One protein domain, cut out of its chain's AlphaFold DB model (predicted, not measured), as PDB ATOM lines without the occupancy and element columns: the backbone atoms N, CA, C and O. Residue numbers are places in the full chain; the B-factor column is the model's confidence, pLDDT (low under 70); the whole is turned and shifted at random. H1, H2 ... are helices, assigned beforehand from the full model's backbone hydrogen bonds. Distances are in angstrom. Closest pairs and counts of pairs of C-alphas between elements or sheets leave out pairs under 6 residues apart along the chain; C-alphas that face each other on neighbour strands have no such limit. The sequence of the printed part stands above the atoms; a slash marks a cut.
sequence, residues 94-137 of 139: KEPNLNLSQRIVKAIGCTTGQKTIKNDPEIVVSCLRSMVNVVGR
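What this domain is: This is residues 94 to 137 of the 139 residues of the protein "COesterase domain-containing protein" of Araneus ventricosus (UniProt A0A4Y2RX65). What shape do these atoms make? H1 and H2 form a wide, open V, with the later part of H1 near the early part of H2, and a long loop, residues 108 to 120, folds back between them. Residues 132 to 137 stick out. What is the make-up? The printed part has 44 residues with two named helices, H1 then H2, and no named strand: all helix. It is compact, with a radius of gyration of the C-alphas of 10.6 A, yet elongated, spanning 33 by 19 by 16 A.

How they stand to each other: How do H1, residues 94 to 107, and H2, residues 121 to 135, stand? They are close but not clearly touching; their closest C-alphas, of Val 105 and Val 124, are 7.4 A apart. They run the same way at a steep tilt of 54 degrees. Are their backbones well formed? In H1 and H2 every O i to N i+4 pair is within hydrogen-bond range.

Where its parts are: Where does H1 begin? C-alpha 94 is at (8.340, 3.369, 104.882), and H1 is 20.0 A long. Where does H2 end? C-alpha 135 is at (-17.750, 4.987, 114.225), and H2 is 21.5 A long.

The domain as a whole: Is it cut? The printed part has no cut; the link H1 to H2 is long. Where is confidence low? Residues 114 and 132 to 137 are under 70.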
ATOM      1  N   LYS A  94       8.728   4.515 104.049       76.50
ATOM      2  CA  LYS A  94       8.340   3.369 104.882       76.50
ATOM      3  C   LYS A  94       8.457   3.694 106.370       76.50
ATOM      4  O   LYS A  94       7.464   3.633 107.090       76.50
ATOM      5  N   GLU A  95       9.640   4.101 106.813       80.38
ATOM      6  CA  GLU A  95       9.900   4.474 108.207       80.38
ATOM      7  C   GLU A  95       9.066   5.679 108.690       80.38
ATOM      8  O   GLU A  95       8.426   5.568 109.740       80.38
ATOM      9  N   PRO A  96       8.969   6.815 107.964       81.75
ATOM     10  CA  PRO A  96       8.135   7.929 108.417       81.75
ATOM     11  C   PRO A  96       6.642   7.569 108.466       81.75
ATOM     12  O   PRO A  96       5.964   7.965 109.417       81.75
ATOM     13  N   ASN A  97       6.131   6.770 107.521       80.81
ATOM     14  CA  ASN A  97       4.739   6.312 107.551       80.81
ATOM     15  C   ASN A  97       4.477   5.343 108.706       80.81
ATOM     16  O   ASN A  97       3.416   5.415 109.325       80.81
ATOM     17  N   LEU A  98       5.428   4.461 109.028       82.25
ATOM     18  CA  LEU A  98       5.334   3.576 110.191       82.25
ATOM     19  C   LEU A  98       5.337   4.375 111.494       82.25
ATOM     20  O   LEU A  98       4.487   4.141 112.348       82.25
ATOM     21  N   ASN A  99       6.221   5.366 111.624       84.12
ATOM     22  CA  ASN A  99       6.277   6.241 112.795       84.12
ATOM     23  C   ASN A  99       4.987   7.049 112.974       84.12
ATOM     24  O   ASN A  99       4.455   7.142 114.082       84.12
ATOM     25  N   LEU A 100       4.450   7.610 111.887       85.38
ATOM     26  CA  LEU A 100       3.164   8.304 111.914       85.38
ATOM     27  C   LEU A 100       2.030   7.350 112.302       85.38
ATOM     28  O   LEU A 100       1.246   7.657 113.198       85.38
ATOM     29  N   SER A 101       1.977   6.177 111.672       83.75
ATOM     30  CA  SER A 101       0.963   5.164 111.962       83.75
ATOM     31  C   SER A 101       1.031   4.728 113.425       83.75
ATOM     32  O   SER A 101      -0.004   4.644 114.080       83.75
ATOM     33  N   GLN A 102       2.239   4.551 113.975       86.06
ATOM     34  CA  GLN A 102       2.470   4.207 115.379       86.06
ATOM     35  C   GLN A 102       1.926   5.288 116.326       86.06
ATOM     36  O   GLN A 102       1.341   4.973 117.362       86.06
ATOM     37  N   ARG A 103       2.078   6.571 115.973       86.00
ATOM     38  CA  ARG A 103       1.502   7.686 116.743       86.00
ATOM     39  C   ARG A 103      -0.023   7.666 116.717       86.00
ATOM     40  O   ARG A 103      -0.633   7.883 117.761       86.00
ATOM     41  N   ILE A 104      -0.625   7.377 115.562       86.31
ATOM     42  CA  ILE A 104      -2.083   7.284 115.409       86.31
ATOM     43  C   ILE A 104      -2.632   6.135 116.259       86.31
ATOM     44  O   ILE A 104      -3.516   6.367 117.079       86.31
ATOM     45  N   VAL A 105      -2.071   4.925 116.144       86.38
ATOM     46  CA  VAL A 105      -2.550   3.760 116.916       86.38
ATOM     47  C   VAL A 105      -2.366   3.923 118.425       86.38
ATOM     48  O   VAL A 105      -3.171   3.405 119.197       86.38
ATOM     49  N   LYS A 106      -1.352   4.686 118.852       88.06
ATOM     50  CA  LYS A 106      -1.158   5.050 120.257       88.06
ATOM     51  C   LYS A 106      -2.216   6.035 120.742       88.06
ATOM     52  O   LYS A 106      -2.753   5.845 121.827       88.06
ATOM     53  N   ALA A 107      -2.527   7.062 119.951       86.38
ATOM     54  CA  ALA A 107      -3.517   8.078 120.311       86.38
ATOM     55  C   ALA A 107      -4.932   7.499 120.463       86.38
ATOM     56  O   ALA A 107      -5.682   7.923 121.333       86.38
ATOM     57  N   ILE A 108      -5.270   6.499 119.650       86.12
ATOM     58  CA  ILE A 108      -6.569   5.811 119.680       86.12
ATOM     59  C   ILE A 108      -6.607   4.616 120.653       86.12
ATOM     60  O   ILE A 108      -7.592   3.889 120.692       86.12
ATOM     61  N   GLY A 109      -5.533   4.372 121.412       87.56
ATOM     62  CA  GLY A 109      -5.485   3.315 122.429       87.56
ATOM     63  C   GLY A 109      -5.315   1.885 121.900       87.56
ATOM     64  O   GLY A 109      -5.381   0.946 122.687       87.56
ATOM     65  N   CYS A 110      -5.035   1.691 120.606       85.31
ATOM     66  CA  CYS A 110      -4.813   0.360 120.023       85.31
ATOM     67  C   CYS A 110      -3.426  -0.234 120.312       85.31
ATOM     68  O   CYS A 110      -3.157  -1.381 119.957       85.31
ATOM     69  N   THR A 111      -2.542   0.518 120.967       80.81
ATOM     70  CA  THR A 111      -1.268   0.006 121.486       80.81
ATOM     71  C   THR A 111      -1.207   0.207 122.992       80.81
ATOM     72  O   THR A 111      -1.129   1.343 123.461       80.81
ATOM     73  N   THR A 112      -1.218  -0.889 123.752       70.31
ATOM     74  CA  THR A 112      -1.076  -0.885 125.217       70.31
ATOM     75  C   THR A 112       0.270  -1.504 125.602       70.31
ATOM     76  O   THR A 112       0.604  -2.599 125.146       70.31
ATOM     77  N   GLY A 113       1.053  -0.823 126.444       73.56
ATOM     78  CA  GLY A 113       2.360  -1.316 126.901       73.56
ATOM     79  C   GLY A 113       3.437  -1.306 125.805       73.56
ATOM     80  O   GLY A 113       3.636  -0.289 125.147       73.56
ATOM     81  N   GLN A 114       4.146  -2.428 125.627       69.06
ATOM     82  CA  GLN A 114       5.250  -2.583 124.659       69.06
ATOM     83  C   GLN A 114       4.801  -2.933 123.226       69.06
ATOM     84  O   GLN A 114       5.644  -3.046 122.336       69.06
ATOM     85  N   LYS A 115       3.494  -3.110 122.986       78.06
ATOM     86  CA  LYS A 115       2.983  -3.545 121.680       78.06
ATOM     87  C   LYS A 115       3.125  -2.456 120.619       78.06
ATOM     88  O   LYS A 115       2.747  -1.305 120.847       78.06
ATOM     89  N   THR A 116       3.627  -2.815 119.441       80.44
ATOM     90  CA  THR A 116       3.827  -1.876 118.318       80.44
ATOM     91  C   THR A 116       3.290  -2.439 117.008       80.44
ATOM     92  O   THR A 116       3.122  -3.646 116.878       80.44
ATOM     93  N   ILE A 117       3.071  -1.585 116.001       83.06
ATOM     94  CA  ILE A 117       2.690  -2.018 114.642       83.06
ATOM     95  C   ILE A 117       3.712  -3.008 114.067       83.06
ATOM     96  O   ILE A 117       3.343  -3.899 113.309       83.06
ATOM     97  N   LYS A 118       4.996  -2.856 114.418       82.25
ATOM     98  CA  LYS A 118       6.082  -3.683 113.886       82.25
ATOM     99  C   LYS A 118       6.140  -5.068 114.528       82.25
ATOM    100  O   LYS A 118       6.379  -6.040 113.822       82.25
ATOM    101  N   ASN A 119       5.935  -5.144 115.841       84.94
ATOM    102  CA  ASN A 119       6.101  -6.386 116.596       84.94
ATOM    103  C   ASN A 119       4.784  -7.162 116.752       84.94
ATOM    104  O   ASN A 119       4.811  -8.383 116.848       84.94
ATOM    105  N   ASP A 120       3.641  -6.470 116.737       86.50
ATOM    106  CA  ASP A 120       2.322  -7.036 117.041       86.50
ATOM    107  C   ASP A 120       1.245  -6.598 116.021       86.50
ATOM    108  O   ASP A 120       0.179  -6.101 116.412       86.50
ATOM    109  N   PRO A 121       1.483  -6.744 114.701       85.25
ATOM    110  CA  PRO A 121       0.614  -6.173 113.673       85.25
ATOM    111  C   PRO A 121      -0.827  -6.690 113.749       85.25
ATOM    112  O   PRO A 121      -1.764  -5.913 113.575       85.25
ATOM    113  N   GLU A 122      -1.034  -7.973 114.049       85.56
ATOM    114  CA  GLU A 122      -2.371  -8.580 114.077       85.56
ATOM    115  C   GLU A 122      -3.259  -7.997 115.178       85.56
ATOM    116  O   GLU A 122      -4.421  -7.664 114.937       85.56
ATOM    117  N   ILE A 123      -2.699  -7.808 116.376       85.81
ATOM    118  CA  ILE A 123      -3.417  -7.253 117.528       85.81
ATOM    119  C   ILE A 123      -3.821  -5.806 117.233       85.81
ATOM    120  O   ILE A 123      -4.967  -5.413 117.462       85.81
ATOM    121  N   VAL A 124      -2.894  -5.024 116.673       85.94
ATOM    122  CA  VAL A 124      -3.135  -3.616 116.342       85.94
ATOM    123  C   VAL A 124      -4.170  -3.477 115.221       85.94
ATOM    124  O   VAL A 124      -5.087  -2.663 115.332       85.94
ATOM    125  N   VAL A 125      -4.082  -4.292 114.164       85.25
ATOM    126  CA  VAL A 125      -5.051  -4.281 113.053       85.25
ATOM    127  C   VAL A 125      -6.434  -4.750 113.509       85.25
ATOM    128  O   VAL A 125      -7.438  -4.172 113.089       85.25
ATOM    129  N   SER A 126      -6.511  -5.754 114.385       86.88
ATOM    130  CA  SER A 126      -7.778  -6.218 114.964       86.88
ATOM    131  C   SER A 126      -8.470  -5.102 115.756       86.88
ATOM    132  O   SER A 126      -9.646  -4.808 115.525       86.88
ATOM    133  N   CYS A 127      -7.714  -4.390 116.600       86.25
ATOM    134  CA  CYS A 127      -8.220  -3.221 117.314       86.25
ATOM    135  C   CYS A 127      -8.709  -2.126 116.352       86.25
ATOM    136  O   CYS A 127      -9.844  -1.661 116.478       86.25
ATOM    137  N   LEU A 128      -7.910  -1.772 115.340       85.06
ATOM    138  CA  LEU A 128      -8.289  -0.781 114.328       85.06
ATOM    139  C   LEU A 128      -9.613  -1.127 113.631       85.06
ATOM    140  O   LEU A 128     -10.477  -0.263 113.493       85.06
ATOM    141  N   ARG A 129      -9.805  -2.391 113.237       85.25
ATOM    142  CA  ARG A 129     -11.053  -2.861 112.610       85.25
ATOM    143  C   ARG A 129     -12.252  -2.748 113.550       85.25
ATOM    144  O   ARG A 129     -13.329  -2.354 113.110       85.25
ATOM    145  N   SER A 130     -12.072  -3.050 114.837       85.75
ATOM    146  CA  SER A 130     -13.152  -2.925 115.823       85.75
ATOM    147  C   SER A 130     -13.649  -1.483 115.975       85.75
ATOM    148  O   SER A 130     -14.852  -1.273 116.106       85.75
ATOM    149  N   MET A 131     -12.766  -0.486 115.863       75.56
ATOM    150  CA  MET A 131     -13.153   0.924 115.976       75.56
ATOM    151  C   MET A 131     -13.904   1.459 114.758       75.56
ATOM    152  O   MET A 131     -14.824   2.258 114.920       75.56
ATOM    153  N   VAL A 132     -13.583   0.989 113.548       67.88
ATOM    154  CA  VAL A 132     -14.346   1.344 112.336       67.88
ATOM    155  C   VAL A 132     -15.820   0.946 112.489       67.88
ATOM    156  O   VAL A 132     -16.714   1.728 112.171       67.88
ATOM    157  N   ASN A 133     -16.083  -0.217 113.091       60.56
ATOM    158  CA  ASN A 133     -17.441  -0.702 113.363       60.56
ATOM    159  C   ASN A 133     -18.172   0.069 114.478       60.56
ATOM    160  O   ASN A 133     -19.376  -0.117 114.665       60.56
ATOM    161  N   VAL A 134     -17.466   0.883 115.266       58.69
ATOM    162  CA  VAL A 134     -18.064   1.749 116.296       58.69
ATOM    163  C   VAL A 134     -18.403   3.116 115.702       58.69
ATOM    164  O   VAL A 134     -19.494   3.622 115.938       58.69
ATOM    165  N   VAL A 135     -17.522   3.682 114.874       57.34
ATOM    166  CA  VAL A 135     -17.750   4.987 114.225       57.34
ATOM    167  C   VAL A 135     -18.854   4.912 113.163       57.34
ATOM    168  O   VAL A 135     -19.679   5.815 113.083       57.34
ATOM    169  N   GLY A 136     -18.936   3.814 112.402       50.19
ATOM    170  CA  GLY A 136     -19.974   3.612 111.380       50.19
ATOM    171  C   GLY A 136     -21.391   3.347 111.911       50.19
ATOM    172  O   GLY A 136     -22.300   3.187 111.111       50.19
ATOM    173  N   ARG A 137     -21.590   3.273 113.237       46.00
ATOM    174  CA  ARG A 137     -22.911   3.093 113.871       46.00
ATOM    175  C   ARG A 137     -23.537   4.385 114.404       46.00
ATOM    176  O   ARG A 137     -24.662   4.342 114.886       46.00
TER     177      ARG A 137